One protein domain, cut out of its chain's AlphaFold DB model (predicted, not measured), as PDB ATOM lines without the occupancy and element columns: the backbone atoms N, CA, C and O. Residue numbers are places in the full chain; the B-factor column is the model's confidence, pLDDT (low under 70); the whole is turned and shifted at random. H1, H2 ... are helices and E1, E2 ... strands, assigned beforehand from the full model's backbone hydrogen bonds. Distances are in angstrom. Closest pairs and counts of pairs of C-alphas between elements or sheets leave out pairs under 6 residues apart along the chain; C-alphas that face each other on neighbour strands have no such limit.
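This is residues 21 to 79 of the 80 residues of a protein of Streptomyces sp. MnatMP-M27 (UniProt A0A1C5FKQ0). One long helix, H1, runs along the long axis of the domain; the short helix H2 packs on it at a steep tilt, and H2 also packs on a small pair of parallel strands, E1 and E2, with E2 apart from H1. A long loop, residues 51 to 63, leads from E1 to H2 and makes the end of the domain near which H1 begins. The printed part has 59 residues with two named helices and two named strands, in the order H1, E1, H2, E2; the class is mixed, helices and strands, with 29 residues, under half, in named elements. The whole is compact, with a radius of gyration of the C-alphas of 10.9 A, and its C-alphas span 31 by 21 by 17 A, only just elongated.

The printed part begins at His 21, with its C-alpha at (-15.503, 13.373, -38.693). H1, residues 25 to 39, measures 20.4 A from first to last C-alpha, from C-alpha 25 at (-10.836, 4.315, -43.656) to C-alpha 39 at (-1.654, 1.319, -61.636). E1, residues 48 to 50, follows and is 6.7 A long. H2, residues 64 to 71, is 10.5 A long. E2, residues 77 to 79, is 7.1 A long and ends at C-alpha 79 at (-8.394, -8.403, -44.150).

H1 and H2 touch, and their closest C-alphas, those of Val 29 and Val 67, are 5.3 A apart. Their lines stand at a steep tilt of 57 degrees, and they run the same way. In both helices every O i to N i+4 pair is within hydrogen-bond range. The closest C-alphas of H2 and E1 are those of Ala 64 and Val 50, 6.1 A apart. The closest C-alphas of H2 and E2 are those of Ala 64 and Val 78, 5.6 A apart. E1 and E2 are parallel neighbours, with 12 degrees between their directions. Their C-alphas 48 and 77 face each other at 4.4 A. N 49 and O 77, at 2.8 A, and N 79 and O 49, at 3.1 A, are within hydrogen-bond range. E1, H2 and E2 form a strand-helix-strand unit, two parallel neighbour strands with a helix between them along the chain, and its crossover is right-handed. H1 and E2 are apart.

The two C-alphas farthest apart are those of Gly 40 and Pro 59, 32.4 A. The printed part has no cut. The link from H1 to E1 is short, that from E1 to H2 is long with 13 residues, and that from H2 to E2 is tight. The mean pLDDT of the printed part is 96.2, and no printed residue is under 70.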
ATOM      1  N   HIS A  21     -14.563  14.215 -37.953       95.88
ATOM      2  CA  HIS A  21     -15.503  13.373 -38.693       95.88
ATOM      3  C   HIS A  21     -14.813  12.378 -39.637       95.88
ATOM      4  O   HIS A  21     -15.502  11.563 -40.245       95.88
ATOM      5  N   GLU A  22     -13.490  12.464 -39.787       96.12
ATOM      6  CA  GLU A  22     -12.709  11.529 -40.586       96.12
ATOM      7  C   GLU A  22     -12.286  10.344 -39.723       96.12
ATOM      8  O   GLU A  22     -11.743  10.476 -38.623       96.12
ATOM      9  N   ALA A  23     -12.509   9.161 -40.262       96.25
ATOM     10  CA  ALA A  23     -12.158   7.896 -39.665       96.25
ATOM     11  C   ALA A  23     -10.991   7.262 -40.451       96.25
ATOM     12  O   ALA A  23     -10.624   7.708 -41.536       96.25
ATOM     13  N   THR A  24     -10.329   6.242 -39.899       96.69
ATOM     14  CA  THR A  24      -9.104   5.653 -40.483       96.69
ATOM     15  C   THR A  24      -9.284   5.151 -41.924       96.69
ATOM     16  O   THR A  24      -8.326   5.129 -42.701       96.69
ATOM     17  N   SER A  25     -10.499   4.758 -42.305       96.94
ATOM     18  CA  SER A  25     -10.836   4.315 -43.656       96.94
ATOM     19  C   SER A  25     -10.861   5.454 -44.676       96.94
ATOM     20  O   SER A  25     -10.622   5.185 -45.850       96.94
ATOM     21  N   ASP A  26     -11.087   6.709 -44.270       97.44
ATOM     22  CA  ASP A  26     -11.126   7.863 -45.177       97.44
ATOM     23  C   ASP A  26      -9.804   8.074 -45.930       97.44
ATOM     24  O   ASP A  26      -9.801   7.957 -47.160       97.44
ATOM     25  N   PRO A  27      -8.652   8.277 -45.259       97.12
ATOM     26  CA  PRO A  27      -7.379   8.398 -45.962       97.12
ATOM     27  C   PRO A  27      -6.991   7.102 -46.685       97.12
ATOM     28  O   PRO A  27      -6.311   7.159 -47.709       97.12
ATOM     29  N   ALA A  28      -7.436   5.934 -46.207       97.62
ATOM     30  CA  ALA A  28      -7.192   4.662 -46.887       97.62
ATOM     31  C   ALA A  28      -7.959   4.550 -48.219       97.62
ATOM     32  O   ALA A  28      -7.416   4.026 -49.192       97.62
ATOM     33  N   VAL A  29      -9.192   5.066 -48.295       98.25
ATOM     34  CA  VAL A  29      -9.978   5.144 -49.538       98.25
ATOM     35  C   VAL A  29      -9.299   6.057 -50.547       98.25
ATOM     36  O   VAL A  29      -9.148   5.669 -51.707       98.25
ATOM     37  N   GLU A  30      -8.858   7.237 -50.116       98.06
ATOM     38  CA  GLU A  30      -8.188   8.186 -51.007       98.06
ATOM     39  C   GLU A  30      -6.840   7.641 -51.501       98.06
ATOM     40  O   GLU A  30      -6.556   7.686 -52.700       98.06
ATOM     41  N   ALA A  31      -6.056   7.009 -50.621       98.12
ATOM     42  CA  ALA A  31      -4.823   6.326 -51.008       98.12
ATOM     43  C   ALA A  31      -5.080   5.176 -52.000       98.12
ATOM     44  O   ALA A  31      -4.355   5.038 -52.985       98.12
ATOM     45  N   ALA A  32      -6.129   4.376 -51.786       98.06
ATOM     46  CA  ALA A  32      -6.492   3.287 -52.690       98.06
ATOM     47  C   ALA A  32      -6.923   3.798 -54.074       98.06
ATOM     48  O   ALA A  32      -6.535   3.216 -55.085       98.06
ATOM     49  N   ARG A  33      -7.680   4.901 -54.144       98.25
ATOM     50  CA  ARG A  33      -8.058   5.544 -55.417       98.25
ATOM     51  C   ARG A  33      -6.838   6.047 -56.179       98.25
ATOM     52  O   ARG A  33      -6.733   5.792 -57.376       98.25
ATOM     53  N   ALA A  34      -5.910   6.706 -55.486       98.50
ATOM     54  CA  ALA A  34      -4.664   7.169 -56.085       98.50
ATOM     55  C   ALA A  34      -3.818   5.998 -56.614       98.50
ATOM     56  O   ALA A  34      -3.357   6.046 -57.750       98.50
ATOM     57  N   ALA A  35      -3.684   4.918 -55.836       98.12
ATOM     58  CA  ALA A  35      -2.941   3.726 -56.246       98.12
ATOM     59  C   ALA A  35      -3.576   3.005 -57.448       98.12
ATOM     60  O   ALA A  35      -2.866   2.552 -58.340       98.12
ATOM     61  N   LEU A  36      -4.909   2.910 -57.502       98.06
ATOM     62  CA  LEU A  36      -5.620   2.346 -58.655       98.06
ATOM     63  C   LEU A  36      -5.408   3.182 -59.921       98.06
ATOM     64  O   LEU A  36      -5.198   2.619 -60.996       98.06
ATOM     65  N   ALA A  37      -5.446   4.512 -59.788       98.19
ATOM     66  CA  ALA A  37      -5.196   5.431 -60.893       98.19
ATOM     67  C   ALA A  37      -3.753   5.322 -61.409       98.19
ATOM     68  O   ALA A  37      -3.555   5.242 -62.618       98.19
ATOM     69  N   ASP A  38      -2.772   5.258 -60.506       98.50
ATOM     70  CA  ASP A  38      -1.353   5.061 -60.836       98.50
ATOM     71  C   ASP A  38      -1.109   3.716 -61.539       98.50
ATOM     72  O   ASP A  38      -0.445   3.648 -62.571       98.50
ATOM     73  N   ALA A  39      -1.738   2.649 -61.041       97.88
ATOM     74  CA  ALA A  39      -1.654   1.319 -61.636       97.88
ATOM     75  C   ALA A  39      -2.451   1.168 -62.947       97.88
ATOM     76  O   ALA A  39      -2.288   0.169 -63.647       97.88
ATOM     77  N   GLY A  40      -3.336   2.116 -63.278       97.75
ATOM     78  CA  GLY A  40      -4.172   2.066 -64.479       97.75
ATOM     79  C   GLY A  40      -5.187   0.915 -64.496       97.75
ATOM     80  O   GLY A  40      -5.579   0.462 -65.573       97.75
ATOM     81  N   ILE A  41      -5.610   0.423 -63.326       97.19
ATOM     82  CA  ILE A  41      -6.583  -0.673 -63.201       97.19
ATOM     83  C   ILE A  41      -7.859  -0.216 -62.496       97.19
ATOM     84  O   ILE A  41      -7.873   0.720 -61.697       97.19
ATOM     85  N   ARG A  42      -8.960  -0.915 -62.769       97.19
ATOM     86  CA  ARG A  42     -10.236  -0.700 -62.087       97.19
ATOM     87  C   ARG A  42     -10.288  -1.452 -60.759       97.19
ATOM     88  O   ARG A  42      -9.730  -2.539 -60.614       97.19
ATOM     89  N   ALA A  43     -11.047  -0.913 -59.810       97.19
ATOM     90  CA  ALA A  43     -11.215  -1.494 -58.480       97.19
ATOM     91  C   ALA A  43     -11.825  -2.910 -58.485       97.19
ATOM     92  O   ALA A  43     -11.505  -3.727 -57.626       97.19
ATOM     93  N   ASP A  44     -12.674  -3.234 -59.458       95.94
ATOM     94  CA  ASP A  44     -13.290  -4.557 -59.602       95.94
ATOM     95  C   ASP A  44     -12.330  -5.632 -60.136       95.94
ATOM     96  O   ASP A  44     -12.662  -6.815 -60.112       95.94
ATOM     97  N   GLN A  45     -11.121  -5.247 -60.553       96.75
ATOM     98  CA  GLN A  45     -10.035  -6.175 -60.876       96.75
ATOM     99  C   GLN A  45      -9.265  -6.630 -59.622       96.75
ATOM    100  O   GLN A  45      -8.422  -7.524 -59.709       96.75
ATOM    101  N   LEU A  46      -9.541  -6.046 -58.447       97.00
ATOM    102  CA  LEU A  46      -8.898  -6.430 -57.192       97.00
ATOM    103  C   LEU A  46      -9.466  -7.751 -56.655       97.00
ATOM    104  O   LEU A  46     -10.651  -7.863 -56.350       97.00
ATOM    105  N   GLY A  47      -8.590  -8.733 -56.432       97.38
ATOM    106  CA  GLY A  47      -8.948  -9.975 -55.732       97.38
ATOM    107  C   GLY A  47      -8.898  -9.863 -54.202       97.38
ATOM    108  O   GLY A  47      -9.513 -10.664 -53.493       97.38
ATOM    109  N   ARG A  48      -8.161  -8.883 -53.662       96.75
ATOM    110  CA  ARG A  48      -7.952  -8.712 -52.218       96.75
ATOM    111  C   ARG A  48      -7.585  -7.274 -51.854       96.75
ATOM    112  O   ARG A  48      -6.868  -6.619 -52.598       96.75
ATOM    113  N   ILE A  49      -8.022  -6.843 -50.674       97.69
ATOM    114  CA  ILE A  49      -7.642  -5.594 -50.005       97.69
ATOM    115  C   ILE A  49      -7.159  -5.941 -48.591       97.69
ATOM    116  O   ILE A  49      -7.808  -6.720 -47.885       97.69
ATOM    117  N   VAL A  50      -6.017  -5.379 -48.195       97.00
ATOM    118  CA  VAL A  50      -5.437  -5.505 -46.850       97.00
ATOM    119  C   VAL A  50      -5.176  -4.100 -46.312       97.00
ATOM    120  O   VAL A  50      -4.520  -3.317 -46.998       97.00
ATOM    121  N   VAL A  51      -5.693  -3.775 -45.124       97.31
ATOM    122  CA  VAL A  51      -5.467  -2.475 -44.468       97.31
ATOM    123  C   VAL A  51      -4.623  -2.671 -43.213       97.31
ATOM    124  O   VAL A  51      -5.138  -2.916 -42.126       97.31
ATOM    125  N   ALA A  52      -3.313  -2.487 -43.363       96.69
ATOM    126  CA  ALA A  52      -2.376  -2.556 -42.250       96.69
ATOM    127  C   ALA A  52      -2.493  -1.299 -41.371       96.69
ATOM    128  O   ALA A  52      -1.892  -0.262 -41.661       96.69
ATOM    129  N   THR A  53      -3.271  -1.385 -40.291       95.62
ATOM    130  CA  THR A  53      -3.469  -0.283 -39.342       95.62
ATOM    131  C   THR A  53      -3.386  -0.747 -37.890       95.62
ATOM    132  O   THR A  53      -3.838  -1.833 -37.537       95.62
ATOM    133  N   SER A  54      -2.828   0.103 -37.026       95.75
ATOM    134  CA  SER A  54      -2.881  -0.059 -35.566       95.75
ATOM    135  C   SER A  54      -3.980   0.787 -34.914       95.75
ATOM    136  O   SER A  54      -4.107   0.790 -33.691       95.75
ATOM    137  N   THR A  55      -4.746   1.539 -35.706       95.25
ATOM    138  CA  THR A  55      -5.829   2.420 -35.248       95.25
ATOM    139  C   THR A  55      -7.115   2.129 -36.026       95.25
ATOM    140  O   THR A  55      -7.614   3.012 -36.727       95.25
ATOM    141  N   PRO A  56      -7.640   0.892 -35.987       94.44
ATOM    142  CA  PRO A  56      -8.880   0.576 -36.681       94.44
ATOM    143  C   PRO A  56     -10.046   1.359 -36.066       94.44
ATOM    144  O   PRO A  56     -10.092   1.578 -34.855       94.44
ATOM    145  N   GLU A  57     -11.000   1.762 -36.903       92.19
ATOM    146  CA  GLU A  57     -12.202   2.499 -36.470       92.19
ATOM    147  C   GLU A  57     -13.054   1.643 -35.525       92.19
ATOM    148  O   GLU A  57     -13.645   2.121 -34.556       92.19
ATOM    149  N   HIS A  58     -13.086   0.341 -35.806       90.31
ATOM    150  CA  HIS A  58     -13.829  -0.662 -35.068       90.31
ATOM    151  C   HIS A  58     -12.977  -1.932 -34.927       90.31
ATOM    152  O   HIS A  58     -12.266  -2.291 -35.862       90.31
ATOM    153  N   PRO A  59     -13.071  -2.681 -33.811       88.75
ATOM    154  CA  PRO A  59     -12.379  -3.966 -33.682       88.75
ATOM    155  C   PRO A  59     -12.827  -4.980 -34.740       88.75
ATOM    156  O   PRO A  59     -12.031  -5.775 -35.233       88.75
ATOM    157  N   ARG A  60     -14.126  -4.962 -35.059       87.81
ATOM    158  CA  ARG A  60     -14.763  -5.658 -36.178       87.81
ATOM    159  C   ARG A  60     -16.000  -4.856 -36.600       87.81
ATOM    160  O   ARG A  60     -16.690  -4.354 -35.712       87.81
ATOM    161  N   PRO A  61     -16.344  -4.800 -37.897       91.25
ATOM    162  CA  PRO A  61     -15.625  -5.369 -39.042       91.25
ATOM    163  C   PRO A  61     -14.264  -4.696 -39.295       91.25
ATOM    164  O   PRO A  61     -13.965  -3.661 -38.717       91.25
ATOM    165  N   ALA A  62     -13.449  -5.320 -40.144       94.81
ATOM    166  CA  ALA A  62     -12.172  -4.788 -40.625       94.81
ATOM    167  C   ALA A  62     -12.339  -3.405 -41.294       94.81
ATOM    168  O   ALA A  62     -13.299  -3.212 -42.042       94.81
ATOM    169  N   THR A  63     -11.386  -2.490 -41.108       96.69
ATOM    170  CA  THR A  63     -11.270  -1.196 -41.813       96.69
ATOM    171  C   THR A  63     -11.206  -1.395 -43.330       96.69
ATOM    172  O   THR A  63     -11.696  -0.567 -44.096       96.69
ATOM    173  N   ALA A  64     -10.697  -2.537 -43.804       96.94
ATOM    174  CA  ALA A  64     -10.756  -2.904 -45.219       96.94
ATOM    175  C   ALA A  64     -12.190  -3.043 -45.780       96.94
ATOM    176  O   ALA A  64     -12.390  -2.908 -46.990       96.94
ATOM    177  N   CYS A  65     -13.205  -3.294 -44.942       96.25
ATOM    178  CA  CYS A  65     -14.601  -3.417 -45.376       96.25
ATOM    179  C   CYS A  65     -15.169  -2.112 -45.967       96.25
ATOM    180  O   CYS A  65     -15.630  -2.155 -47.116       96.25
ATOM    181  N   PRO A  66     -15.158  -0.964 -45.252       96.38
ATOM    182  CA  PRO A  66     -15.597   0.305 -45.826       96.38
ATOM    183  C   PRO A  66     -14.723   0.737 -47.006       96.38
ATOM    184  O   PRO A  66     -15.277   1.229 -47.989       96.38
ATOM    185  N   VAL A  67     -13.406   0.475 -46.988       97.44
ATOM    186  CA  VAL A  67     -12.531   0.771 -48.138       97.44
ATOM    187  C   VAL A  67     -13.015   0.041 -49.386       97.44
ATOM    188  O   VAL A  67     -13.305   0.683 -50.394       97.44
ATOM    189  N   ARG A  68     -13.195  -1.287 -49.306       97.62
ATOM    190  CA  ARG A  68     -13.702  -2.111 -50.413       97.62
ATOM    191  C   ARG A  68     -14.995  -1.561 -51.001       97.62
ATOM    192  O   ARG A  68     -15.143  -1.491 -52.220       97.62
ATOM    193  N   HIS A  69     -15.939  -1.222 -50.126       97.12
ATOM    194  CA  HIS A  69     -17.235  -0.707 -50.540       97.12
ATOM    195  C   HIS A  69     -17.091   0.641 -51.262       97.12
ATOM    196  O   HIS A  69     -17.606   0.799 -52.366       97.12
ATOM    197  N   ARG A  70     -16.330   1.580 -50.685       97.62
ATOM    198  CA  ARG A  70     -16.195   2.962 -51.178       97.62
ATOM    199  C   ARG A  70     -15.354   3.108 -52.445       97.62
ATOM    200  O   ARG A  70     -15.545   4.081 -53.178       97.62
ATOM    201  N   ILE A  71     -14.438   2.174 -52.715       97.50
ATOM    202  CA  ILE A  71     -13.681   2.143 -53.978       97.50
ATOM    203  C   ILE A  71     -14.378   1.329 -55.075       97.50
ATOM    204  O   ILE A  71     -13.923   1.348 -56.212       97.50
ATOM    205  N   GLY A  72     -15.473   0.626 -54.763       96.88
ATOM    206  CA  GLY A  72     -16.218  -0.166 -55.745       96.88
ATOM    207  C   GLY A  72     -15.549  -1.494 -56.113       96.88
ATOM    208  O   GLY A  72     -15.559  -1.878 -57.277       96.88
ATOM    209  N   ALA A  73     -14.985  -2.211 -55.133       97.19
ATOM    210  CA  ALA A  73     -14.314  -3.503 -55.330       97.19
ATOM    211  C   ALA A  73     -15.115  -4.692 -54.740       97.19
ATOM    212  O   ALA A  73     -14.618  -5.391 -53.855       97.19
ATOM    213  N   PRO A  74     -16.366  -4.963 -55.166       93.94
ATOM    214  CA  PRO A  74     -17.252  -5.919 -54.489       93.94
ATOM    215  C   PRO A  74     -16.719  -7.363 -54.456       93.94
ATOM    216  O   PRO A  74     -17.041  -8.101 -53.528       93.94
ATOM    217  N   GLY A  75     -15.890  -7.754 -55.431       92.25
ATOM    218  CA  GLY A  75     -15.276  -9.085 -55.517       92.25
ATOM    219  C   GLY A  75     -14.025  -9.276 -54.654       92.25
ATOM    220  O   GLY A  75     -13.560 -10.405 -54.501       92.25
ATOM    221  N   ALA A  76     -13.484  -8.208 -54.061       96.12
ATOM    222  CA  ALA A  76     -12.257  -8.300 -53.284       96.12
ATOM    223  C   ALA A  76     -12.499  -8.940 -51.905       96.12
ATOM    224  O   ALA A  76     -13.383  -8.538 -51.133       96.12
ATOM    225  N   ALA A  77     -11.650  -9.907 -51.550       96.25
ATOM    226  CA  ALA A  77     -11.529 -10.378 -50.175       96.25
ATOM    227  C   ALA A  77     -10.927  -9.275 -49.283       96.25
ATOM    228  O   ALA A  77     -10.065  -8.524 -49.730       96.25
ATOM    229  N   VAL A  78     -11.337  -9.195 -48.017       96.12
ATOM    230  CA  VAL A  78     -10.881  -8.153 -47.074       96.12
ATOM    231  C   VAL A  78     -10.202  -8.759 -45.852       96.12
ATOM    232  O   VAL A  78     -10.637  -9.804 -45.354       96.12
ATOM    233  N   ARG A  79      -9.129  -8.113 -45.391       90.69
ATOM    234  CA  ARG A  79      -8.394  -8.403 -44.150       90.69
ATOM    235  C   ARG A  79      -7.790  -7.105 -43.601       90.69
ATOM    236  O   ARG A  79      -7.589  -6.172 -44.374       90.69
TER     237      ARG A  79